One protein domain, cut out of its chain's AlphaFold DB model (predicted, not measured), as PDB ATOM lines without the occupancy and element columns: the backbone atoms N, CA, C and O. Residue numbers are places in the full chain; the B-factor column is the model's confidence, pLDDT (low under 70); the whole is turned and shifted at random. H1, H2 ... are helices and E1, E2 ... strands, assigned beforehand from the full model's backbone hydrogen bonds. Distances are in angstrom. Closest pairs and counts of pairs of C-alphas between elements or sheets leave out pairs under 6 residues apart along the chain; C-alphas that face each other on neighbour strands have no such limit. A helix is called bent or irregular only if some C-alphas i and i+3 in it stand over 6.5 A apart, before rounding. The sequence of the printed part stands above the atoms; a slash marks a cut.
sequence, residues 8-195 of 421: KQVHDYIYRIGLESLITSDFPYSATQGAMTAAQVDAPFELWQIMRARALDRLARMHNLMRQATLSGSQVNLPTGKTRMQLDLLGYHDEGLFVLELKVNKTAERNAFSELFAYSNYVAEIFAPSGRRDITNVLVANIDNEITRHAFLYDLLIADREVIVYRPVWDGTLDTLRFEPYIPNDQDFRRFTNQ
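Overview. This is residues 8 to 195 of the 421 residues of an uncharacterized protein of Sphingobium yanoikuyae (UniProt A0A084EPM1). The core is a strongly twisted sheet of six strands, curled like part of a barrel, with helices H4 and H5 on one face and H1 and H3 on the other, three layers in all. The first residues of H3 run out beyond the sheet, where H6 packs on H3 and H5, and residues 37 to 45, which include the small helix H2, stick out free. The printed part has 188 residues with six named helices and six named strands, in the order H1 H2 H3 E1 E2 E3 H4 E4 H5 E5 E6 H6; the class is mixed, helices and strands. The sheet is mixed, with strand order E1 E2 E3 E4 E5 E6. The whole is compact, with a radius of gyration of the C-alphas of 17.2 A and spans of 58 by 39 by 33 A.

Arrangement. Begin with E1, residues 70 to 78, E2, residues 85 to 93, and E3, residues 96 to 103: they form a meander, each strand the antiparallel neighbour of the one before, and E1 and E2, like E2 and E3, form a hairpin. Look for N 75 and O 88 at 2.8 A between E1 and E2, and N 98 and O 91 at 2.9 A between E2 and E3. E1 bends by 74 degrees at residue 75, and E2 by 62 degrees at residue 88. E4, residues 135 to 141, is parallel to E3 at 18 degrees, with N 138 and O 99 at 2.8 A. E5, residues 163 to 169, is parallel to E4 at 30 degrees, with N 166 and O 139 at 2.8 A. E6, residues 178 to 181, forms an antiparallel hairpin with E5, with N 167 and O 180 at 2.8 A; E1 and E6 are the edge strands. H4, residues 106 to 126, and H5, residues 146 to 157, give two strand-helix-strand units, each two parallel neighbour strands with a helix between: E3, H4, E4 and E4, H5, E5, both with right-handed crossovers. H4 is irregular, C-alphas 110 and 113 being 7.4 A apart; its closest C-alphas with E3 are those of Leu 116 and Glu 101, 5.9 A. On the opposite face from H4 is H1, residues 8 to 17, over E3 at a height over the sheet of 7.5 A; on the local plane it runs along E3 at 29.9 degrees, only just. H3, residues 47 to 67, is on the sheet too; its closest C-alphas with E5 are those of Leu 59 and Ile 164, 6.5 A. With residues 47 to 52 alone H3 touches H6, residues 186 to 195, at a steep tilt of 57 degrees, opposite ways; the closest C-alphas are those of Trp 48 and Arg 190, 5.3 A. H2, residues 38 to 41, is apart from H1 and H3, among others. Every O i to N i+4 pair is within hydrogen-bond range in H1, H3, H5 and H6, but 12 of 17 in H4, and H2 is too short for one.

Along the chain. Find C-alpha 8, where H1 begins, at (198.077, 156.414, 126.378). From C-alpha 47 at (220.059, 191.747, 118.154), H3 runs 30.4 A to residue 67. H4 measures 31.6 A, E2 23.3 A and E3 23.1 A. H6 ends at C-alpha 195, at (222.875, 183.162, 110.852).

Size, cuts and confidence. The two C-alphas farthest apart are those of Asp 42 and Lys 82, 61.1 A. The printed part has no cut, and its one long link is H1 to H2, 20 residues. The mean pLDDT of the printed part is 84.4; it is under 70 at residues 30 to 44, 80 to 84, 106 to 108, 110 and 195.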
ATOM      1  N   LYS A   8     199.529 156.487 126.161       89.19
ATOM      2  CA  LYS A   8     198.077 156.414 126.378       89.19
ATOM      3  C   LYS A   8     197.669 156.724 127.823       89.19
ATOM      4  O   LYS A   8     196.702 157.438 128.042       89.19
ATOM      5  N   GLN A   9     198.391 156.202 128.815       91.19
ATOM      6  CA  GLN A   9     198.066 156.467 130.223       91.19
ATOM      7  C   GLN A   9     198.292 157.934 130.594       91.19
ATOM      8  O   GLN A   9     197.512 158.492 131.360       91.19
ATOM      9  N   VAL A  10     199.349 158.547 130.055       90.75
ATOM     10  CA  VAL A  10     199.632 159.974 130.254       90.75
ATOM     11  C   VAL A  10     198.558 160.819 129.565       90.75
ATOM     12  O   VAL A  10     197.998 161.714 130.187       90.75
ATOM     13  N   HIS A  11     198.205 160.481 128.327       92.81
ATOM     14  CA  HIS A  11     197.137 161.118 127.562       92.81
ATOM     15  C   HIS A  11     195.780 161.083 128.290       92.81
ATOM     16  O   HIS A  11     195.185 162.131 128.543       92.81
ATOM     17  N   ASP A  12     195.319 159.893 128.695       94.06
ATOM     18  CA  ASP A  12     194.030 159.718 129.379       94.06
ATOM     19  C   ASP A  12     194.000 160.485 130.713       94.06
ATOM     20  O   ASP A  12     192.965 161.013 131.126       94.06
ATOM     21  N   TYR A  13     195.152 160.572 131.386       94.75
ATOM     22  CA  TYR A  13     195.308 161.364 132.597       94.75
ATOM     23  C   TYR A  13     195.155 162.864 132.315       94.75
ATOM     24  O   TYR A  13     194.339 163.502 132.981       94.75
ATOM     25  N   ILE A  14     195.870 163.403 131.317       94.62
ATOM     26  CA  ILE A  14     195.811 164.820 130.920       94.62
ATOM     27  C   ILE A  14     194.376 165.232 130.582       94.62
ATOM     28  O   ILE A  14     193.879 166.217 131.126       94.62
ATOM     29  N   TYR A  15     193.690 164.452 129.738       95.69
ATOM     30  CA  TYR A  15     192.316 164.754 129.329       95.69
ATOM     31  C   TYR A  15     191.354 164.831 130.518       95.69
ATOM     32  O   TYR A  15     190.477 165.690 130.562       95.69
ATOM     33  N   ARG A  16     191.536 163.957 131.514       95.50
ATOM     34  CA  ARG A  16     190.670 163.897 132.694       95.50
ATOM     35  C   ARG A  16     190.851 165.080 133.643       95.50
ATOM     36  O   ARG A  16     189.867 165.507 134.236       95.50
ATOM     37  N   ILE A  17     192.083 165.540 133.865       94.62
ATOM     38  CA  ILE A  17     192.364 166.571 134.881       94.62
ATOM     39  C   ILE A  17     192.399 167.998 134.321       94.62
ATOM     40  O   ILE A  17     192.331 168.952 135.098       94.62
ATOM     41  N   GLY A  18     192.500 168.142 132.998       93.62
ATOM     42  CA  GLY A  18     192.588 169.435 132.327       93.62
ATOM     43  C   GLY A  18     193.979 170.074 132.392       93.62
ATOM     44  O   GLY A  18     194.836 169.687 133.189       93.62
ATOM     45  N   LEU A  19     194.202 171.072 131.532       93.81
ATOM     46  CA  LEU A  19     195.480 171.786 131.447       93.81
ATOM     47  C   LEU A  19     195.717 172.731 132.627       93.81
ATOM     48  O   LEU A  19     196.858 172.852 133.062       93.81
ATOM     49  N   GLU A  20     194.666 173.323 133.196       91.00
ATOM     50  CA  GLU A  20     194.759 174.190 134.382       91.00
ATOM     51  C   GLU A  20     195.438 173.474 135.565       91.00
ATOM     52  O   GLU A  20     196.310 174.028 136.232       91.00
ATOM     53  N   SER A  21     195.117 172.191 135.766       92.19
ATOM     54  CA  SER A  21     195.719 171.352 136.812       92.19
ATOM     55  C   SER A  21     197.190 170.991 136.544       92.19
ATOM     56  O   SER A  21     197.903 170.574 137.457       92.19
ATOM     57  N   LEU A  22     197.642 171.098 135.292       94.06
ATOM     58  CA  LEU A  22     198.976 170.691 134.840       94.06
ATOM     59  C   LEU A  22     199.937 171.872 134.715       94.06
ATOM     60  O   LEU A  22     201.116 171.744 135.055       94.06
ATOM     61  N   ILE A  23     199.435 173.017 134.254       92.94
ATOM     62  CA  ILE A  23     200.186 174.252 134.031       92.94
ATOM     63  C   ILE A  23     199.982 175.156 135.251       92.94
ATOM     64  O   ILE A  23     199.223 176.123 135.247       92.94
ATOM     65  N   THR A  24     200.641 174.782 136.343       78.38
ATOM     66  CA  THR A  24     200.404 175.399 137.661       78.38
ATOM     67  C   THR A  24     201.310 176.590 137.961       78.38
ATOM     68  O   THR A  24     200.987 177.400 138.827       78.38
ATOM     69  N   SER A  25     202.433 176.716 137.255       79.69
ATOM     70  CA  SER A  25     203.387 177.804 137.444       79.69
ATOM     71  C   SER A  25     203.041 179.026 136.600       79.69
ATOM     72  O   SER A  25     202.518 178.934 135.483       79.69
ATOM     73  N   ASP A  26     203.389 180.198 137.125       85.38
ATOM     74  CA  ASP A  26     203.541 181.384 136.294       85.38
ATOM     75  C   ASP A  26     204.666 181.158 135.279       85.38
ATOM     76  O   ASP A  26     205.580 180.353 135.497       85.38
ATOM     77  N   PHE A  27     204.600 181.864 134.152       87.44
ATOM     78  CA  PHE A  27     205.691 181.819 133.191       87.44
ATOM     79  C   PHE A  27     206.969 182.327 133.887       87.44
ATOM     80  O   PHE A  27     206.937 183.406 134.483       87.44
ATOM     81  N   PRO A  28     208.098 181.592 133.845       81.94
ATOM     82  CA  PRO A  28     209.284 181.868 134.668       81.94
ATOM     83  C   PRO A  28     210.102 183.073 134.164       81.94
ATOM     84  O   PRO A  28     211.286 183.217 134.467       81.94
ATOM     85  N   TYR A  29     209.466 183.945 133.387       71.19
ATOM     86  CA  TYR A  29     209.984 185.210 132.916       71.19
ATOM     87  C   TYR A  29     208.919 186.273 133.168       71.19
ATOM     88  O   TYR A  29     207.813 186.202 132.627       71.19
ATOM     89  N   SER A  30     209.243 187.265 133.995       58.19
ATOM     90  CA  SER A  30     208.407 188.450 134.103       58.19
ATOM     91  C   SER A  30     208.512 189.202 132.786       58.19
ATOM     92  O   SER A  30     209.596 189.679 132.447       58.19
ATOM     93  N   ALA A  31     207.401 189.322 132.063       50.69
ATOM     94  CA  ALA A  31     207.263 190.272 130.971       50.69
ATOM     95  C   ALA A  31     207.374 191.693 131.550       50.69
ATOM     96  O   ALA A  31     206.382 192.384 131.773       50.69
ATOM     97  N   THR A  32     208.587 192.133 131.882       47.56
ATOM     98  CA  THR A  32     208.883 193.555 132.018       47.56
ATOM     99  C   THR A  32     208.755 194.128 130.621       47.56
ATOM    100  O   THR A  32     209.701 194.079 129.844       47.56
ATOM    101  N   GLN A  33     207.534 194.570 130.311       43.16
ATOM    102  CA  GLN A  33     207.107 195.310 129.127       43.16
ATOM    103  C   GLN A  33     208.253 196.094 128.484       43.16
ATOM    104  O   GLN A  33     208.471 197.219 128.907       43.16
ATOM    105  N   GLY A  34     208.978 195.536 127.506       41.50
ATOM    106  CA  GLY A  34     209.898 196.248 126.596       41.50
ATOM    107  C   GLY A  34     210.931 197.229 127.190       41.50
ATOM    108  O   GLY A  34     211.667 197.864 126.438       41.50
ATOM    109  N   ALA A  35     211.002 197.382 128.507       42.84
ATOM    110  CA  ALA A  35     211.776 198.390 129.186       42.84
ATOM    111  C   ALA A  35     213.087 197.719 129.531       42.84
ATOM    112  O   ALA A  35     213.203 196.999 130.527       42.84
ATOM    113  N   MET A  36     214.071 197.939 128.662       49.97
ATOM    114  CA  MET A  36     215.454 197.748 129.053       49.97
ATOM    115  C   MET A  36     215.654 198.476 130.382       49.97
ATOM    116  O   MET A  36     215.331 199.656 130.524       49.97
ATOM    117  N   THR A  37     216.122 197.746 131.389       51.03
ATOM    118  CA  THR A  37     216.579 198.352 132.641       51.03
ATOM    119  C   THR A  37     217.643 199.405 132.315       51.03
ATOM    120  O   THR A  37     218.329 199.280 131.304       51.03
ATOM    121  N   ALA A  38     217.834 200.424 133.156       47.50
ATOM    122  CA  ALA A  38     218.870 201.446 132.933       47.50
ATOM    123  C   ALA A  38     220.260 200.840 132.615       47.50
ATOM    124  O   ALA A  38     220.992 201.360 131.784       47.50
ATOM    125  N   ALA A  39     220.580 199.676 133.197       47.50
ATOM    126  CA  ALA A  39     221.818 198.932 132.945       47.50
ATOM    127  C   ALA A  39     221.927 198.306 131.537       47.50
ATOM    128  O   ALA A  39     223.023 197.994 131.085       47.50
ATOM    129  N   GLN A  40     220.805 198.091 130.852       54.56
ATOM    130  CA  GLN A  40     220.739 197.551 129.491       54.56
ATOM    131  C   GLN A  40     220.833 198.647 128.419       54.56
ATOM    132  O   GLN A  40     221.202 198.345 127.291       54.56
ATOM    133  N   VAL A  41     220.546 199.905 128.767       55.38
ATOM    134  CA  VAL A  41     220.672 201.067 127.867       55.38
ATOM    135  C   VAL A  41     222.138 201.347 127.523       55.38
ATOM    136  O   VAL A  41     222.450 201.683 126.384       55.38
ATOM    137  N   ASP A  42     223.033 201.148 128.492       51.97
ATOM    138  CA  ASP A  42     224.478 201.362 128.339       51.97
ATOM    139  C   ASP A  42     225.226 200.110 127.829       51.97
ATOM    140  O   ASP A  42     226.442 200.141 127.628       51.97
ATOM    141  N   ALA A  43     224.524 198.988 127.632       61.22
ATOM    142  CA  ALA A  43     225.118 197.755 127.126       61.22
ATOM    143  C   ALA A  43     225.286 197.800 125.592       61.22
ATOM    144  O   ALA A  43     224.493 198.444 124.900       61.22
ATOM    145  N   PRO A  44     226.278 197.087 125.025       65.69
ATOM    146  CA  PRO A  44     226.390 196.932 123.579       65.69
ATOM    147  C   PRO A  44     225.085 196.383 122.996       65.69
ATOM    148  O   PRO A  44     224.521 195.420 123.520       65.69
ATOM    149  N   PHE A  45     224.607 196.993 121.909       73.38
ATOM    150  CA  PHE A  45     223.437 196.492 121.191       73.38
ATOM    151  C   PHE A  45     223.701 195.053 120.750       73.38
ATOM    152  O   PHE A  45     224.718 194.773 120.127       73.38
ATOM    153  N   GLU A  46     222.778 194.141 121.045       78.38
ATOM    154  CA  GLU A  46     222.857 192.758 120.592       78.38
ATOM    155  C   GLU A  46     221.475 192.302 120.104       78.38
ATOM    156  O   GLU A  46     220.543 192.109 120.886       78.38
ATOM    157  N   LEU A  47     221.338 192.085 118.795       80.56
ATOM    158  CA  LEU A  47     220.059 191.747 118.154       80.56
ATOM    159  C   LEU A  47     219.394 190.488 118.738       80.56
ATOM    160  O   LEU A  47     218.168 190.412 118.833       80.56
ATOM    161  N   TRP A  48     220.192 189.511 119.183       84.75
ATOM    162  CA  TRP A  48     219.688 188.291 119.819       84.75
ATOM    163  C   TRP A  48     218.921 188.568 121.114       84.75
ATOM    164  O   TRP A  48     217.969 187.847 121.407       84.75
ATOM    165  N   GLN A  49     219.270 189.622 121.858       84.81
ATOM    166  CA  GLN A  49     218.568 189.991 123.088       84.81
ATOM    167  C   GLN A  49     217.156 190.497 122.784       84.81
ATOM    168  O   GLN A  49     216.203 190.104 123.456       84.81
ATOM    169  N   ILE A  50     217.009 191.302 121.726       83.44
ATOM    170  CA  ILE A  50     215.708 191.794 121.252       83.44
ATOM    171  C   ILE A  50     214.842 190.621 120.780       83.44
ATOM    172  O   ILE A  50     213.678 190.501 121.164       83.44
ATOM    173  N   MET A  51     215.425 189.721 119.986       85.88
ATOM    174  CA  MET A  51     214.732 188.530 119.488       85.88
ATOM    175  C   MET A  51     214.309 187.589 120.619       85.88
ATOM    176  O   MET A  51     213.198 187.057 120.593       85.88
ATOM    177  N   ARG A  52     215.157 187.431 121.640       89.00
ATOM    178  CA  ARG A  52     214.853 186.672 122.854       89.00
ATOM    179  C   ARG A  52     213.707 187.292 123.637       89.00
ATOM    180  O   ARG A  52     212.761 186.581 123.950       89.00
ATOM    181  N   ALA A  53     213.767 188.589 123.936       86.00
ATOM    182  CA  ALA A  53     212.706 189.277 124.673       86.00
ATOM    183  C   ALA A  53     211.348 189.100 123.976       86.00
ATOM    184  O   ALA A  53     210.384 188.655 124.592       86.00
ATOM    185  N   ARG A  54     211.312 189.297 122.654       85.75
ATOM    186  CA  ARG A  54     210.112 189.082 121.838       85.75
ATOM    187  C   ARG A  54     209.599 187.639 121.895       85.75
ATOM    188  O   ARG A  54     208.397 187.420 122.033       85.75
ATOM    189  N   ALA A  55     210.490 186.655 121.772       91.06
ATOM    190  CA  ALA A  55     210.114 185.246 121.875       91.06
ATOM    191  C   ALA A  55     209.500 184.932 123.245       91.06
ATOM    192  O   ALA A  55     208.487 184.241 123.319       91.06
ATOM    193  N   LEU A  56     210.089 185.463 124.318       92.00
ATOM    194  CA  LEU A  56     209.614 185.259 125.683       92.00
ATOM    195  C   LEU A  56     208.266 185.933 125.933       92.00
ATOM    196  O   LEU A  56     207.399 185.294 126.515       92.00
ATOM    197  N   ASP A  57     208.047 187.153 125.442       88.62
ATOM    198  CA  ASP A  57     206.745 187.826 125.540       88.62
ATOM    199  C   ASP A  57     205.651 187.032 124.813       88.62
ATOM    200  O   ASP A  57     204.542 186.846 125.326       88.62
ATOM    201  N   ARG A  58     205.973 186.496 123.629       91.38
ATOM    202  CA  ARG A  58     205.061 185.637 122.865       91.38
ATOM    203  C   ARG A  58     204.743 184.345 123.622       91.38
ATOM    204  O   ARG A  58     203.574 183.976 123.732       91.38
ATOM    205  N   LEU A  59     205.763 183.680 124.163       94.88
ATOM    206  CA  LEU A  59     205.606 182.454 124.947       94.88
ATOM    207  C   LEU A  59     204.823 182.698 126.239       94.88
ATOM    208  O   LEU A  59     203.965 181.891 126.574       94.88
ATOM    209  N   ALA A  60     205.054 183.820 126.923       93.75
ATOM    210  CA  ALA A  60     204.323 184.201 128.126       93.75
ATOM    211  C   ALA A  60     202.829 184.411 127.838       93.75
ATOM    212  O   ALA A  60     201.982 183.919 128.586       93.75
ATOM    213  N   ARG A  61     202.491 185.084 126.727       92.81
ATOM    214  CA  ARG A  61     201.096 185.227 126.283       92.81
ATOM    215  C   ARG A  61     200.454 183.864 126.024       92.81
ATOM    216  O   ARG A  61     199.407 183.579 126.599       92.81
ATOM    217  N   MET A  62     201.086 183.013 125.208       95.25
ATOM    218  CA  MET A  62     200.571 181.666 124.921       95.25
ATOM    219  C   MET A  62     200.435 180.829 126.198       95.25
ATOM    220  O   MET A  62     199.438 180.139 126.374       95.25
ATOM    221  N   HIS A  63     201.392 180.921 127.124       95.50
ATOM    222  CA  HIS A  63     201.336 180.236 128.418       95.50
ATOM    223  C   HIS A  63     200.102 180.642 129.223       95.50
ATOM    224  O   HIS A  63     199.381 179.782 129.722       95.50
ATOM    225  N   ASN A  64     199.810 181.942 129.294       93.38
ATOM    226  CA  ASN A  64     198.635 182.449 129.999       93.38
ATOM    227  C   ASN A  64     197.320 181.970 129.368       93.38
ATOM    228  O   ASN A  64     196.423 181.561 130.103       93.38
ATOM    229  N   LEU A  65     197.231 181.948 128.033       94.38
ATOM    230  CA  LEU A  65     196.076 181.381 127.325       94.38
ATOM    231  C   LEU A  65     195.910 179.892 127.647       94.38
ATOM    232  O   LEU A  65     194.819 179.443 127.987       94.38
ATOM    233  N   MET A  66     197.005 179.131 127.600       95.62
ATOM    234  CA  MET A  66     196.972 177.686 127.820       95.62
ATOM    235  C   MET A  66     196.626 177.289 129.258       95.62
ATOM    236  O   MET A  66     196.004 176.248 129.459       95.62
ATOM    237  N   ARG A  67     196.971 178.111 130.255       92.81
ATOM    238  CA  ARG A  67     196.570 177.895 131.659       92.81
ATOM    239  C   ARG A  67     195.060 177.895 131.855       92.81
ATOM    240  O   ARG A  67     194.569 177.190 132.727       92.81
ATOM    241  N   GLN A  68     194.351 178.688 131.060       90.44
ATOM    242  CA  GLN A  68     192.899 178.855 131.137       90.44
ATOM    243  C   GLN A  68     192.169 178.031 130.063       90.44
ATOM    244  O   GLN A  68     190.949 178.097 129.932       90.44
ATOM    245  N   ALA A  69     192.912 177.253 129.274       95.69
ATOM    246  CA  ALA A  69     192.371 176.543 128.133       95.69
ATOM    247  C   ALA A  69     191.584 175.292 128.547       95.69
ATOM    248  O   ALA A  69     191.954 174.554 129.464       95.69
ATOM    249  N   THR A  70     190.510 175.016 127.808       96.62
ATOM    250  CA  THR A  70     189.621 173.877 128.048       96.62
ATOM    251  C   THR A  70     189.835 172.798 126.993       96.62
ATOM    252  O   THR A  70     189.735 173.054 125.793       96.62
ATOM    253  N   LEU A  71     190.091 171.565 127.437       96.62
ATOM    254  CA  LEU A  71     190.123 170.392 126.560       96.62
ATOM    255  C   LEU A  71     188.696 169.986 126.174       96.62
ATOM    256  O   LEU A  71     187.827 169.849 127.034       96.62
ATOM    257  N   SER A  72     188.464 169.762 124.882       94.31
ATOM    258  CA  SER A  72     187.148 169.401 124.335       94.31
ATOM    259  C   SER A  72     187.160 168.131 123.485       94.31
ATOM    260  O   SER A  72     186.097 167.601 123.166       94.31
ATOM    261  N   GLY A  73     188.336 167.634 123.099       92.50
ATOM    262  CA  GLY A  73     188.491 166.422 122.304       92.50
ATOM    263  C   GLY A  73     189.744 165.640 122.680       92.50
ATOM    264  O   GLY A  73     190.769 166.217 123.029       92.50
ATOM    265  N   SER A  74     189.642 164.316 122.589       94.38
ATOM    266  CA  SER A  74     190.713 163.359 122.868       94.38
ATOM    267  C   SER A  74     190.684 162.272 121.799       94.38
ATOM    268  O   SER A  74     189.605 161.743 121.516       94.38
ATOM    269  N   GLN A  75     191.837 161.930 121.226       90.81
ATOM    270  CA  GLN A  75     191.964 160.992 120.105       90.81
ATOM    271  C   GLN A  75     190.999 161.335 118.959       90.81
ATOM    272  O   GLN A  75     190.249 160.493 118.448       90.81
ATOM    273  N   VAL A  76     190.991 162.612 118.574       90.19
ATOM    274  CA  VAL A  76     190.060 163.167 117.592       90.19
ATOM    275  C   VAL A  76     190.414 162.637 116.210       90.19
ATOM    276  O   VAL A  76     191.460 162.953 115.643       90.19
ATOM    277  N   ASN A  77     189.523 161.821 115.649       88.31
ATOM    278  CA  ASN A  77     189.683 161.318 114.292       88.31
ATOM    279  C   ASN A  77     189.448 162.449 113.290       88.31
ATOM    280  O   ASN A  77     188.349 162.999 113.217       88.31
ATOM    281  N   LEU A  78     190.460 162.735 112.479       84.00
ATOM    282  CA  LEU A  78     190.380 163.694 111.389       84.00
ATOM    283  C   LEU A  78     189.989 162.940 110.106       84.00
ATOM    284  O   LEU A  78     190.686 161.997 109.711       84.00
ATOM    285  N   PRO A  79     188.857 163.275 109.458       77.94
ATOM    286  CA  PRO A  79     188.410 162.580 108.257       77.94
ATOM    287  C   PRO A  79     189.293 162.913 107.041       77.94
ATOM    288  O   PRO A  79     188.978 163.770 106.222       77.94
ATOM    289  N   THR A  80     190.404 162.189 106.892       69.38
ATOM    290  CA  THR A  80     191.357 162.311 105.777       69.38
ATOM    291  C   THR A  80     191.240 161.139 104.795       69.38
ATOM    292  O   THR A  80     192.119 160.288 104.694       69.38
ATOM    293  N   GLY A  81     190.143 161.051 104.040       68.44
ATOM    294  CA  GLY A  81     190.001 160.033 102.988       68.44
ATOM    295  C   GLY A  81     190.240 158.587 103.473       68.44
ATOM    296  O   GLY A  81     189.498 158.086 104.313       68.44
ATOM    297  N   LYS A  82     191.243 157.886 102.909       58.97
ATOM    298  CA  LYS A  82     191.512 156.449 103.171       58.97
ATOM    299  C   LYS A  82     192.359 156.163 104.421       58.97
ATOM    300  O   LYS A  82     192.257 155.064 104.963       58.97
ATOM    301  N   THR A  83     193.185 157.101 104.871       58.03
ATOM    302  CA  THR A  83     194.015 156.982 106.085       58.03
ATOM    303  C   THR A  83     193.402 157.831 107.182       58.03
ATOM    304  O   THR A  83     193.043 158.970 106.929       58.03
ATOM    305  N   ARG A  84     193.261 157.310 108.403       64.56
ATOM    306  CA  ARG A  84     192.753 158.103 109.530       64.56
ATOM    307  C   ARG A  84     193.926 158.763 110.240       64.56
ATOM    308  O   ARG A  84     194.731 158.059 110.840       64.56
ATOM    309  N   MET A  85     194.018 160.084 110.148       80.62
ATOM    310  CA  MET A  85     194.836 160.869 111.067       80.62
ATOM    311  C   MET A  85     194.088 161.013 112.395       80.62
ATOM    312  O   MET A  85     192.863 161.161 112.402       80.62
ATOM    313  N   GLN A  86     194.806 160.943 113.513       88.00
ATOM    314  CA  GLN A  86     194.229 161.071 114.847       88.00
ATOM    315  C   GLN A  86     195.031 162.101 115.629       88.00
ATOM    316  O   GLN A  86     196.198 161.873 115.915       88.00
ATOM    317  N   LEU A  87     194.387 163.218 115.950       90.31
ATOM    318  CA  LEU A  87     194.938 164.237 116.833       90.31
ATOM    319  C   LEU A  87     194.824 163.755 118.283       90.31
ATOM    320  O   LEU A  87     193.745 163.308 118.687       90.31
ATOM    321  N   ASP A  88     195.899 163.893 119.056       92.69
ATOM    322  CA  ASP A  88     195.927 163.523 120.472       92.69
ATOM    323  C   ASP A  88     194.877 164.306 121.264       92.69
ATOM    324  O   ASP A  88     193.896 163.734 121.738       92.69
ATOM    325  N   LEU A  89     195.032 165.626 121.372       95.69
ATOM    326  CA  LEU A  89     194.132 166.470 122.152       95.69
ATOM    327  C   LEU A  89     193.734 167.727 121.373       95.69
ATOM    328  O   LEU A  89     194.546 168.355 120.694       95.69
ATOM    329  N   LEU A  90     192.463 168.103 121.496       96.19
ATOM    330  CA  LEU A  90     191.881 169.314 120.918       96.19
ATOM    331  C   LEU A  90     191.184 170.105 122.020       96.19
ATOM    332  O   LEU A  90     190.501 169.528 122.871       96.19
ATOM    333  N   GLY A  91     191.300 171.422 121.972       96.12
ATOM    334  CA  GLY A  91     190.568 172.292 122.874       96.12
ATOM    335  C   GLY A  91     190.460 173.718 122.364       96.12
ATOM    336  O   GLY A  91     190.721 173.998 121.193       96.12
ATOM    337  N   TYR A  92     190.057 174.609 123.262       95.81
ATOM    338  CA  TYR A  92     189.897 176.032 122.990       95.81
ATOM    339  C   TYR A  92     190.361 176.896 124.168       95.81
ATOM    340  O   TYR A  92     190.420 176.445 125.315       95.81
ATOM    341  N   HIS A  93     190.683 178.148 123.861       95.06
ATOM    342  CA  HIS A  93     190.904 179.256 124.791       95.06
ATOM    343  C   HIS A  93     190.209 180.510 124.233       95.06
ATOM    344  O   HIS A  93     189.654 180.474 123.135       95.06
ATOM    345  N   ASP A  94     190.246 181.629 124.955       91.19
ATOM    346  CA  ASP A  94     189.481 182.843 124.610       91.19
ATOM    347  C   ASP A  94     189.806 183.440 123.227       91.19
ATOM    348  O   ASP A  94     188.983 184.131 122.631       91.19
ATOM    349  N   GLU A  95     191.002 183.160 122.711       91.88
ATOM    350  CA  GLU A  95     191.491 183.664 121.421       91.88
ATOM    351  C   GLU A  95     191.366 182.654 120.264       91.88
ATOM    352  O   GLU A  95     191.617 183.026 119.123       91.88
ATOM    353  N   GLY A  96     190.985 181.392 120.508       93.50
ATOM    354  CA  GLY A  96     190.909 180.405 119.427       93.50
ATOM    355  C   GLY A  96     190.948 178.941 119.856       93.50
ATOM    356  O   GLY A  96     190.606 178.571 120.981       93.50
ATOM    357  N   LEU A  97     191.343 178.085 118.915       95.12
ATOM    358  CA  LEU A  97     191.520 176.653 119.139       95.12
ATOM    359  C   LEU A  97     192.965 176.351 119.524       95.12
ATOM    360  O   LEU A  97     193.890 177.077 119.171       95.12
ATOM    361  N   PHE A  98     193.183 175.217 120.179       96.25
ATOM    362  CA  PHE A  98     194.520 174.652 120.285       96.25
ATOM    363  C   PHE A  98     194.519 173.173 119.927       96.25
ATOM    364  O   PHE A  98     193.596 172.427 120.264       96.25
ATOM    365  N   VAL A  99     195.588 172.756 119.259       95.81
ATOM    366  CA  VAL A  99     195.914 171.349 119.027       95.81
ATOM    367  C   VAL A  99     197.091 170.991 119.919       95.81
ATOM    368  O   VAL A  99     198.046 171.763 120.017       95.81
ATOM    369  N   LEU A 100     197.017 169.852 120.599       96.38
ATOM    370  CA  LEU A 100     198.072 169.392 121.489       96.38
ATOM    371  C   LEU A 100     198.547 168.008 121.066       96.38
ATOM    372  O   LEU A 100     197.739 167.091 120.962       96.38
ATOM    373  N   GLU A 101     199.857 167.895 120.860       94.31
ATOM    374  CA  GLU A 101     200.568 166.658 120.537       94.31
ATOM    375  C   GLU A 101     201.451 166.227 121.713       94.31
ATOM    376  O   GLU A 101     202.195 167.041 122.273       94.31
ATOM    377  N   LEU A 102     201.389 164.951 122.098       91.50
ATOM    378  CA  LEU A 102     202.075 164.426 123.275       91.50
ATOM    379  C   LEU A 102     203.175 163.433 122.885       91.50
ATOM    380  O   LEU A 102     202.905 162.293 122.530       91.50
ATOM    381  N   LYS A 103     204.446 163.806 123.082       89.06
ATOM    382  CA  LYS A 103     205.593 162.899 122.910       89.06
ATOM    383  C   LYS A 103     206.319 162.664 124.228       89.06
ATOM    384  O   LYS A 103     207.287 163.338 124.579       89.06
ATOM    385  N   VAL A 104     205.891 161.630 124.945       77.12
ATOM    386  CA  VAL A 104     206.509 161.232 126.224       77.12
ATOM    387  C   VAL A 104     207.861 160.526 126.018       77.12
ATOM    388  O   VAL A 104     208.733 160.559 126.889       77.12
ATOM    389  N   ASN A 105     208.065 159.894 124.858       71.38
ATOM    390  CA  ASN A 105     209.260 159.107 124.549       71.38
ATOM    391  C   ASN A 105     210.221 159.839 123.597       71.38
ATOM    392  O   ASN A 105     209.815 160.313 122.539       71.38
ATOM    393  N   LYS A 106     211.529 159.817 123.909       66.62
ATOM    394  CA  LYS A 106     212.591 160.498 123.129       66.62
ATOM    395  C   LYS A 106     212.625 160.138 121.639       66.62
ATOM    396  O   LYS A 106     212.979 160.966 120.810       66.62
ATOM    397  N   THR A 107     212.271 158.908 121.273       61.84
ATOM    398  CA  THR A 107     212.336 158.447 119.875       61.84
ATOM    399  C   THR A 107     211.316 159.151 118.970       61.84
ATOM    400  O   THR A 107     211.526 159.203 117.762       61.84
ATOM    401  N   ALA A 108     210.236 159.705 119.535       64.06
ATOM    402  CA  ALA A 108     209.144 160.325 118.784       64.06
ATOM    403  C   ALA A 108     209.306 161.847 118.585       64.06
ATOM    404  O   ALA A 108     208.520 162.457 117.866       64.06
ATOM    405  N   GLU A 109     210.344 162.453 119.171       70.81
ATOM    406  CA  GLU A 109     210.583 163.902 119.144       70.81
ATOM    407  C   GLU A 109     210.743 164.453 117.713       70.81
ATOM    408  O   GLU A 109     210.188 165.495 117.378       70.81
ATOM    409  N   ARG A 110     211.446 163.724 116.832       68.81
ATOM    410  CA  ARG A 110     211.795 164.198 115.476       68.81
ATOM    411  C   ARG A 110     210.603 164.394 114.539       68.81
ATOM    412  O   ARG A 110     210.703 165.183 113.607       68.81
ATOM    413  N   ASN A 111     209.504 163.678 114.767       78.31
ATOM    414  CA  ASN A 111     208.309 163.756 113.921       78.31
ATOM    415  C   ASN A 111     207.209 164.626 114.543       78.31
ATOM    416  O   ASN A 111     206.205 164.890 113.887       78.31
ATOM    417  N   ALA A 112     207.403 165.087 115.783       81.94
ATOM    418  CA  ALA A 112     206.360 165.720 116.576       81.94
ATOM    419  C   ALA A 112     205.846 167.022 115.950       81.94
ATOM    420  O   ALA A 112     204.642 167.212 115.838       81.94
ATOM    421  N   PHE A 113     206.748 167.891 115.480       84.31
ATOM    422  CA  PHE A 113     206.353 169.135 114.814       84.31
ATOM    423  C   PHE A 113     205.647 168.884 113.481       84.31
ATOM    424  O   PHE A 113     204.642 169.526 113.190       84.31
ATOM    425  N   SER A 114     206.122 167.920 112.689       84.31
ATOM    426  CA  SER A 114     205.482 167.563 111.419       84.31
ATOM    427  C   SER A 114     204.045 167.071 111.620       84.31
ATOM    428  O   SER A 114     203.157 167.471 110.872       84.31
ATOM    429  N   GLU A 115     203.808 166.233 112.636       88.00
ATOM    430  CA  GLU A 115     202.470 165.746 112.998       88.00
ATOM    431  C   GLU A 115     201.592 166.880 113.546       88.00
ATOM    432  O   GLU A 115     200.502 167.118 113.025       88.00
ATOM    433  N   LEU A 116     202.107 167.658 114.504       91.12
ATOM    434  CA  LEU A 116     201.412 168.804 115.095       91.12
ATOM    435  C   LEU A 116     200.946 169.809 114.031       91.12
ATOM    436  O   LEU A 116     199.786 170.225 114.024       91.12
ATOM    437  N   PHE A 117     201.817 170.165 113.083       89.38
ATOM    438  CA  PHE A 117     201.465 171.103 112.019       89.38
ATOM    439  C   PHE A 117     200.560 170.490 110.952       89.38
ATOM    440  O   PHE A 117     199.760 171.218 110.365       89.38
ATOM    441  N   ALA A 118     200.623 169.178 110.711       88.69
ATOM    442  CA  ALA A 118     199.634 168.509 109.869       88.69
ATOM    443  C   ALA A 118     198.230 168.619 110.485       88.69
ATOM    444  O   ALA A 118     197.276 168.935 109.772       88.69
ATOM    445  N   TYR A 119     198.108 168.443 111.804       90.00
ATOM    446  CA  TYR A 119     196.839 168.621 112.513       90.00
ATOM    447  C   TYR A 119     196.366 170.071 112.502       90.00
ATOM    448  O   TYR A 119     195.216 170.325 112.154       90.00
ATOM    449  N   SER A 120     197.244 171.025 112.812       90.12
ATOM    450  CA  SER A 120     196.896 172.449 112.786       90.12
ATOM    451  C   SER A 120     196.441 172.913 111.404       90.12
ATOM    452  O   SER A 120     195.399 173.554 111.300       90.12
ATOM    453  N   ASN A 121     197.140 172.521 110.333       88.75
ATOM    454  CA  ASN A 121     196.735 172.871 108.971       88.75
ATOM    455  C   ASN A 121     195.388 172.232 108.591       88.75
ATOM    456  O   ASN A 121     194.573 172.879 107.941       88.75
ATOM    457  N   TYR A 122     195.131 170.988 109.012       89.19
ATOM    458  CA  TYR A 122     193.842 170.335 108.773       89.19
ATOM    459  C   TYR A 122     192.698 171.048 109.508       89.19
ATOM    460  O   TYR A 122     191.636 171.276 108.936       89.19
ATOM    461  N   VAL A 123     192.910 171.437 110.769       87.81
ATOM    462  CA  VAL A 123     191.922 172.219 111.529       87.81
ATOM    463  C   VAL A 123     191.706 173.590 110.882       87.81
ATOM    464  O   VAL A 123     190.560 174.005 110.732       87.81
ATOM    465  N   ALA A 124     192.768 174.260 110.425       87.62
ATOM    466  CA  ALA A 124     192.666 175.530 109.706       87.62
ATOM    467  C   ALA A 124     191.846 175.408 108.409       87.62
ATOM    468  O   ALA A 124     191.085 176.312 108.084       87.62
ATOM    469  N   GLU A 125     191.938 174.287 107.684       86.56
ATOM    470  CA  GLU A 125     191.137 174.045 106.473       86.56
ATOM    471  C   GLU A 125     189.629 173.997 106.772       86.56
ATOM    472  O   GLU A 125     188.822 174.511 105.995       86.56
ATOM    473  N   ILE A 126     189.236 173.436 107.922       86.25
ATOM    474  CA  ILE A 126     187.832 173.412 108.365       86.25
ATOM    475  C   ILE A 126     187.325 174.840 108.613       86.25
ATOM    476  O   ILE A 126     186.170 175.154 108.317       86.25
ATOM    477  N   PHE A 127     188.196 175.714 109.115       84.62
ATOM    478  CA  PHE A 127     187.908 177.117 109.391       84.62
ATOM    479  C   PHE A 127     188.646 178.013 108.395       84.62
ATOM    480  O   PHE A 127     189.536 178.758 108.776       84.62
ATOM    481  N   ALA A 128     188.252 177.982 107.120       73.25
ATOM    482  CA  ALA A 128     188.950 178.657 106.015       73.25
ATOM    483  C   ALA A 128     189.424 180.123 106.230       73.25
ATOM    484  O   ALA A 128     190.452 180.470 105.648       73.25
ATOM    485  N   PRO A 129     188.753 181.008 107.009       80.56
ATOM    486  CA  PRO A 129     189.294 182.341 107.307       80.56
ATOM    487  C   PRO A 129     190.331 182.375 108.451       80.56
ATOM    488  O   PRO A 129     190.779 183.462 108.805       80.56
ATOM    489  N   SER A 130     190.700 181.228 109.030       79.88
ATOM    490  CA  SER A 130     191.641 181.106 110.147       79.88
ATOM    491  C   SER A 130     193.004 181.693 109.784       79.88
ATOM    492  O   SER A 130     193.683 181.239 108.861       79.88
ATOM    493  N   GLY A 131     193.432 182.686 110.555       78.50
ATOM    494  CA  GLY A 131     194.780 183.228 110.543       78.50
ATOM    495  C   GLY A 131     195.755 182.386 111.368       78.50
ATOM    496  O   GLY A 131     195.383 181.449 112.072       78.50
ATOM    497  N   ARG A 132     197.040 182.766 111.327       74.62
ATOM    498  CA  ARG A 132     198.134 182.082 112.051       74.62
ATOM    499  C   ARG A 132     198.002 182.117 113.579       74.62
ATOM    500  O   ARG A 132     198.701 181.363 114.248       74.62
ATOM    501  N   ARG A 133     197.157 183.007 114.112       83.19
ATOM    502  CA  ARG A 133     196.941 183.211 115.554       83.19
ATOM    503  C   ARG A 133     195.718 182.488 116.112       83.19
ATOM    504  O   ARG A 133     195.610 182.368 117.322       83.19
ATOM    505  N   ASP A 134     194.848 181.970 115.249       90.19
ATOM    506  CA  ASP A 134     193.572 181.383 115.679       90.19
ATOM    507  C   ASP A 134     193.726 179.924 116.145       90.19
ATOM    508  O   ASP A 134     192.798 179.345 116.715       90.19
ATOM    509  N   ILE A 135     194.894 179.316 115.888       93.62
ATOM    510  CA  ILE A 135     195.235 177.954 116.306       93.62
ATOM    511  C   ILE A 135     196.585 177.951 117.026       93.62
ATOM    512  O   ILE A 135     197.636 178.085 116.394       93.62
ATOM    513  N   THR A 136     196.557 177.706 118.334       96.19
ATOM    514  CA  THR A 136     197.758 177.490 119.148       96.19
ATOM    515  C   THR A 136     198.231 176.039 119.031       96.19
ATOM    516  O   THR A 136     197.485 175.087 119.257       96.19
ATOM    517  N   ASN A 137     199.497 175.854 118.672       96.12
ATOM    518  CA  ASN A 137     200.153 174.559 118.525       96.12
ATOM    519  C   ASN A 137     200.885 174.218 119.823       96.12
ATOM    520  O   ASN A 137     201.870 174.867 120.170       96.12
ATOM    521  N   VAL A 138     200.425 173.196 120.536       96.50
ATOM    522  CA  VAL A 138     200.978 172.806 121.834       96.50
ATOM    523  C   VAL A 138     201.720 171.486 121.688       96.50
ATOM    524  O   VAL A 138     201.128 170.457 121.384       96.50
ATOM    525  N   LEU A 139     203.024 171.489 121.936       95.00
ATOM    526  CA  LEU A 139     203.817 170.264 121.976       95.00
ATOM    527  C   LEU A 139     204.190 169.938 123.420       95.00
ATOM    528  O   LEU A 139     204.875 170.718 124.075       95.00
ATOM    529  N   VAL A 140     203.801 168.766 123.911       93.56
ATOM    530  CA  VAL A 140     204.256 168.257 125.210       93.56
ATOM    531  C   VAL A 140     205.364 167.238 124.970       93.56
ATOM    532  O   VAL A 140     205.095 166.092 124.613       93.56
ATOM    533  N   ALA A 141     206.620 167.653 125.138       90.38
ATOM    534  CA  ALA A 141     207.781 166.815 124.853       90.38
ATOM    535  C   ALA A 141     209.038 167.254 125.618       90.38
ATOM    536  O   ALA A 141     209.238 168.427 125.932       90.38
ATOM    537  N   ASN A 142     209.946 166.304 125.845       86.12
ATOM    538  CA  ASN A 142     211.317 166.615 126.250       86.12
ATOM    539  C   ASN A 142     212.143 166.942 125.000       86.12
ATOM    540  O   ASN A 142     212.628 166.029 124.335       86.12
ATOM    541  N   ILE A 143     212.263 168.231 124.668       83.62
ATOM    542  CA  ILE A 143     213.062 168.691 123.523       83.62
ATOM    543  C   ILE A 143     214.548 168.726 123.896       83.62
ATOM    544  O   ILE A 143     215.070 169.745 124.358       83.62
ATOM    545  N   ASP A 144     215.228 167.599 123.694       80.31
ATOM    546  CA  ASP A 144     216.667 167.462 123.944       80.31
ATOM    547  C   ASP A 144     217.487 167.613 122.652       80.31
ATOM    548  O   ASP A 144     218.680 167.943 122.701       80.31
ATOM    549  N   ASN A 145     216.880 167.368 121.486       83.00
ATOM    550  CA  ASN A 145     217.580 167.380 120.213       83.00
ATOM    551  C   ASN A 145     217.739 168.802 119.655       83.00
ATOM    552  O   ASN A 145     216.790 169.576 119.573       83.00
ATOM    553  N   GLU A 146     218.952 169.122 119.209       81.31
ATOM    554  CA  GLU A 146     219.297 170.423 118.631       81.31
ATOM    555  C   GLU A 146     218.444 170.799 117.409       81.31
ATOM    556  O   GLU A 146     217.976 171.929 117.317       81.31
ATOM    557  N   ILE A 147     218.167 169.849 116.509       80.56
ATOM    558  CA  ILE A 147     217.347 170.087 115.310       80.56
ATOM    559  C   ILE A 147     215.928 170.487 115.718       80.56
ATOM    560  O   ILE A 147     215.371 171.430 115.165       80.56
ATOM    561  N   THR A 148     215.359 169.810 116.716       83.12
ATOM    562  CA  THR A 148     214.025 170.117 117.242       83.12
ATOM    563  C   THR A 148     213.990 171.495 117.914       83.12
ATOM    564  O   THR A 148     213.042 172.250 117.698       83.12
ATOM    565  N   ARG A 149     215.031 171.867 118.680       87.31
ATOM    566  CA  ARG A 149     215.155 173.217 119.268       87.31
ATOM    567  C   ARG A 149     215.203 174.307 118.197       87.31
ATOM    568  O   ARG A 149     214.533 175.328 118.333       87.31
ATOM    569  N   HIS A 150     215.974 174.092 117.132       83.19
ATOM    570  CA  HIS A 150     216.073 175.045 116.027       83.19
ATOM    571  C   HIS A 150     214.768 175.147 115.234       83.19
ATOM    572  O   HIS A 150     214.366 176.254 114.886       83.19
ATOM    573  N   ALA A 151     214.087 174.023 114.984       84.69
ATOM    574  CA  ALA A 151     212.776 174.015 114.337       84.69
ATOM    575  C   ALA A 151     211.759 174.828 115.149       84.69
ATOM    576  O   ALA A 151     211.116 175.719 114.606       84.69
ATOM    577  N   PHE A 152     211.713 174.614 116.467       90.81
ATOM    578  CA  PHE A 152     210.866 175.394 117.364       90.81
ATOM    579  C   PHE A 152     211.123 176.906 117.259       90.81
ATOM    580  O   PHE A 152     210.182 177.676 117.076       90.81
ATOM    581  N   LEU A 153     212.389 177.340 117.331       89.62
ATOM    582  CA  LEU A 153     212.741 178.757 117.180       89.62
ATOM    583  C   LEU A 153     212.377 179.308 115.798       89.62
ATOM    584  O   LEU A 153     211.885 180.432 115.701       89.62
ATOM    585  N   TYR A 154     212.595 178.531 114.737       87.69
ATOM    586  CA  TYR A 154     212.230 178.921 113.380       87.69
ATOM    587  C   TYR A 154     210.718 179.128 113.246       87.69
ATOM    588  O   TYR A 154     210.283 180.165 112.742       87.69
ATOM    589  N   ASP A 155     209.908 178.188 113.733       89.75
ATOM    590  CA  ASP A 155     208.453 178.305 113.665       89.75
ATOM    591  C   ASP A 155     207.932 179.476 114.507       89.75
ATOM    592  O   ASP A 155     207.049 180.213 114.059       89.75
ATOM    593  N   LEU A 156     208.531 179.699 115.680       90.88
ATOM    594  CA  LEU A 156     208.179 180.791 116.583       90.88
ATOM    595  C   LEU A 156     208.566 182.176 116.042       90.88
ATOM    596  O   LEU A 156     207.850 183.144 116.290       90.88
ATOM    597  N   LEU A 157     209.704 182.315 115.354       87.38
ATOM    598  CA  LEU A 157     210.259 183.627 114.990       87.38
ATOM    599  C   LEU A 157     210.139 183.974 113.502       87.38
ATOM    600  O   LEU A 157     209.939 185.146 113.180       87.38
ATOM    601  N   ILE A 158     210.284 182.992 112.609       85.19
ATOM    602  CA  ILE A 158     210.312 183.180 111.146       85.19
ATOM    603  C   ILE A 158     208.952 182.829 110.546       85.19
ATOM    604  O   ILE A 158     208.326 183.668 109.901       85.19
ATOM    605  N   ALA A 159     208.453 181.611 110.790       86.31
ATOM    606  CA  ALA A 159     207.148 181.196 110.264       86.31
ATOM    607  C   ALA A 159     205.971 181.902 110.962       86.31
ATOM    608  O   ALA A 159     204.844 181.873 110.462       86.31
ATOM    609  N   ASP A 160     206.246 182.558 112.091       87.19
ATOM    610  CA  ASP A 160     205.291 183.309 112.897       87.19
ATOM    611  C   ASP A 160     204.091 182.456 113.357       87.19
ATOM    612  O   ASP A 160     202.955 182.928 113.408       87.19
ATOM    613  N   ARG A 161     204.327 181.182 113.689       90.25
ATOM    614  CA  ARG A 161     203.297 180.267 114.204       90.25
ATOM    615  C   ARG A 161     203.114 180.446 115.712       90.25
ATOM    616  O   ARG A 161     204.095 180.567 116.445       90.25
ATOM    617  N   GLU A 162     201.869 180.395 116.189       93.62
ATOM    618  CA  GLU A 162     201.587 180.235 117.621       93.62
ATOM    619  C   GLU A 162     201.965 178.812 118.029       93.62
ATOM    620  O   GLU A 162     201.192 177.874 117.836       93.62
ATOM    621  N   VAL A 163     203.193 178.633 118.514       95.00
ATOM    622  CA  VAL A 163     203.721 177.346 118.963       95.00
ATOM    623  C   VAL A 163     204.319 177.479 120.357       95.00
ATOM    624  O   VAL A 163     205.178 178.322 120.604       95.00
ATOM    625  N   ILE A 164     203.876 176.622 121.272       95.62
ATOM    626  CA  ILE A 164     204.391 176.532 122.636       95.62
ATOM    627  C   ILE A 164     204.750 175.087 122.952       95.62
ATOM    628  O   ILE A 164     204.049 174.143 122.586       95.62
ATOM    629  N   VAL A 165     205.871 174.921 123.642       94.81
ATOM    630  CA  VAL A 165     206.364 173.617 124.061       94.81
ATOM    631  C   VAL A 165     206.319 173.551 125.579       94.81
ATOM    632  O   VAL A 165     206.839 174.438 126.254       94.81
ATOM    633  N   TYR A 166     205.775 172.461 126.108       94.56
ATOM    634  CA  TYR A 166     205.860 172.111 127.516       94.56
ATOM    635  C   TYR A 166     206.729 170.874 127.717       94.56
ATOM    636  O   TYR A 166     206.547 169.847 127.062       94.56
ATOM    637  N   ARG A 167     207.648 170.956 128.676       91.56
ATOM    638  CA  ARG A 167     208.346 169.800 129.226       91.56
ATOM    639  C   ARG A 167     207.447 169.136 130.268       91.56
ATOM    640  O   ARG A 167     207.036 169.802 131.222       91.56
ATOM    641  N   PRO A 168     207.140 167.842 130.121       90.62
ATOM    642  CA  PRO A 168     206.451 167.117 131.169       90.62
ATOM    643  C   PRO A 168     207.422 166.743 132.301       90.62
ATOM    644  O   PRO A 168     208.444 166.098 132.062       90.62
ATOM    645  N   VAL A 169     207.080 167.111 133.536       89.62
ATOM    646  CA  VAL A 169     207.867 166.852 134.756       89.62
ATOM    647  C   VAL A 169     207.019 166.055 135.747       89.62
ATOM    648  O   VAL A 169     205.841 166.355 135.919       89.62
ATOM    649  N   TRP A 170     207.584 165.015 136.369       89.19
ATOM    650  CA  TRP A 170     206.900 164.197 137.379       89.19
ATOM    651  C   TRP A 170     207.874 163.410 138.265       89.19
ATOM    652  O   TRP A 170     208.915 162.940 137.798       89.19
ATOM    653  N   ASP A 171     207.470 163.143 139.508       85.81
ATOM    654  CA  ASP A 171     208.249 162.409 140.517       85.81
ATOM    655  C   ASP A 171     207.851 160.925 140.568       85.81
ATOM    656  O   ASP A 171     207.495 160.350 141.594       85.81
ATOM    657  N   GLY A 172     207.888 160.278 139.404       79.94
ATOM    658  CA  GLY A 172     207.617 158.844 139.245       79.94
ATOM    659  C   GLY A 172     206.139 158.429 139.234       79.94
ATOM    660  O   GLY A 172     205.863 157.270 138.920       79.94
ATOM    661  N   THR A 173     205.199 159.342 139.494       88.44
ATOM    662  CA  THR A 173     203.746 159.082 139.491       88.44
ATOM    663  C   THR A 173     202.971 160.095 138.636       88.44
ATOM    664  O   THR A 173     203.424 161.215 138.427       88.44
ATOM    665  N   LEU A 174     201.794 159.722 138.113       90.00
ATOM    666  CA  LEU A 174     201.001 160.616 137.245       90.00
ATOM    667  C   LEU A 174     200.373 161.805 137.990       90.00
ATOM    668  O   LEU A 174     200.205 162.864 137.404       90.00
ATOM    669  N   ASP A 175     200.045 161.665 139.271       90.62
ATOM    670  CA  ASP A 175     199.471 162.736 140.103       90.62
ATOM    671  C   ASP A 175     200.427 163.924 140.316       90.62
ATOM    672  O   ASP A 175     199.995 165.066 140.507       90.62
ATOM    673  N   THR A 176     201.733 163.679 140.189       91.81
ATOM    674  CA  THR A 176     202.776 164.712 140.238       91.81
ATOM    675  C   THR A 176     203.109 165.302 138.867       91.81
ATOM    676  O   THR A 176     203.931 166.208 138.798       91.81
ATOM    677  N   LEU A 177     202.457 164.850 137.784       92.88
ATOM    678  CA  LEU A 177     202.659 165.392 136.439       92.88
ATOM    679  C   LEU A 177     202.372 166.892 136.404       92.88
ATOM    680  O   LEU A 177     201.270 167.323 136.742       92.88
ATOM    681  N   ARG A 178     203.348 167.671 135.948       93.44
ATOM    682  CA  ARG A 178     203.245 169.104 135.671       93.44
ATOM    683  C   ARG A 178     203.850 169.420 134.312       93.44
ATOM    684  O   ARG A 178     204.691 168.678 133.803       93.44
ATOM    685  N   PHE A 179     203.403 170.524 133.732       94.06
ATOM    686  CA  PHE A 179     203.909 171.056 132.475       94.06
ATOM    687  C   PHE A 179     204.689 172.336 132.739       94.06
ATOM    688  O   PHE A 179     204.131 173.331 133.197       94.06
ATOM    689  N   GLU A 180     205.980 172.303 132.427       92.81
ATOM    690  CA  GLU A 180     206.858 173.467 132.510       92.81
ATOM    691  C   GLU A 180     207.133 174.009 131.108       92.81
ATOM    692  O   GLU A 180     207.476 173.227 130.219       92.81
ATOM    693  N   PRO A 181     206.996 175.321 130.861       93.56
ATOM    694  CA  PRO A 181     207.272 175.874 129.544       93.56
ATOM    695  C   PRO A 181     208.746 175.661 129.173       93.56
ATOM    696  O   PRO A 181     209.661 175.945 129.948       93.56
ATOM    697  N   TYR A 182     208.986 175.167 127.962       92.19
ATOM    698  CA  TYR A 182     210.323 175.097 127.392       92.19
ATOM    699  C   TYR A 182     210.762 176.496 126.952       92.19
ATOM    700  O   TYR A 182     210.098 177.148 126.145       92.19
ATOM    701  N   ILE A 183     211.922 176.929 127.441       91.19
ATOM    702  CA  ILE A 183     212.540 178.200 127.071       91.19
ATOM    703  C   ILE A 183     213.880 177.906 126.380       91.19
ATOM    704  O   ILE A 183     214.735 177.260 126.995       91.19
ATOM    705  N   PRO A 184     214.075 178.346 125.119       90.50
ATOM    706  CA  PRO A 184     215.373 178.285 124.455       90.50
ATOM    707  C   PRO A 184     216.424 179.075 125.239       90.50
ATOM    708  O   PRO A 184     216.114 180.102 125.847       90.50
ATOM    709  N   ASN A 185     217.670 178.606 125.228       89.25
ATOM    710  CA  ASN A 185     218.749 179.289 125.938       89.25
ATOM    711  C   ASN A 185     219.353 180.424 125.085       89.25
ATOM    712  O   ASN A 185     219.091 180.547 123.890       89.25
ATOM    713  N   ASP A 186     220.199 181.252 125.698       88.56
ATOM    714  CA  ASP A 186     220.809 182.408 125.031       88.56
ATOM    715  C   ASP A 186     221.709 182.011 123.847       88.56
ATOM    716  O   ASP A 186     221.788 182.742 122.859       88.56
ATOM    717  N   GLN A 187     222.356 180.841 123.904       86.12
ATOM    718  CA  GLN A 187     223.176 180.324 122.806       86.12
ATOM    719  C   GLN A 187     222.318 179.959 121.587       86.12
ATOM    720  O   GLN A 187     222.728 180.241 120.459       86.12
ATOM    721  N   ASP A 188     221.120 179.398 121.802       86.56
ATOM    722  CA  ASP A 188     220.165 179.104 120.732       86.56
ATOM    723  C   ASP A 188     219.777 180.410 120.001       86.56
ATOM    724  O   ASP A 188     219.823 180.469 118.770       86.56
ATOM    725  N   PHE A 189     219.487 181.492 120.740       87.00
ATOM    726  CA  PHE A 189     219.169 182.805 120.154       87.00
ATOM    727  C   PHE A 189     220.361 183.448 119.439       87.00
ATOM    728  O   PHE A 189     220.196 183.908 118.310       87.00
ATOM    729  N   ARG A 190     221.551 183.462 120.056       85.00
ATOM    730  CA  ARG A 190     222.778 184.015 119.451       85.00
ATOM    731  C   ARG A 190     223.080 183.345 118.113       85.00
ATOM    732  O   ARG A 190     223.312 184.027 117.118       85.00
ATOM    733  N   ARG A 191     223.036 182.009 118.068       79.19
ATOM    734  CA  ARG A 191     223.255 181.253 116.830       79.19
ATOM    735  C   ARG A 191     222.211 181.605 115.774       79.19
ATOM    736  O   ARG A 191     222.576 181.907 114.641       79.19
ATOM    737  N   PHE A 192     220.936 181.599 116.158       79.25
ATOM    738  CA  PHE A 192     219.825 181.891 115.259       79.25
ATOM    739  C   PHE A 192     219.953 183.282 114.620       79.25
ATOM    740  O   PHE A 192     219.888 183.412 113.400       79.25
ATOM    741  N   THR A 193     220.205 184.328 115.411       78.19
ATOM    742  CA  THR A 193     220.322 185.695 114.879       78.19
ATOM    743  C   THR A 193     221.582 185.918 114.058       78.19
ATOM    744  O   THR A 193     221.507 186.593 113.035       78.19
ATOM    745  N   ASN A 194     222.718 185.334 114.454       72.25
ATOM    746  CA  ASN A 194     223.976 185.483 113.716       72.25
ATOM    747  C   ASN A 194     223.888 184.873 112.309       72.25
ATOM    748  O   ASN A 194     224.512 185.372 111.375       72.25
ATOM    749  N   GLN A 195     223.093 183.812 112.145       68.19
ATOM    750  CA  GLN A 195     222.875 183.162 110.852       68.19
ATOM    751  C   GLN A 195     221.821 183.881 109.996       68.19
ATOM    752  O   GLN A 195     221.950 183.937 108.772       68.19
TER     753      GLN A 195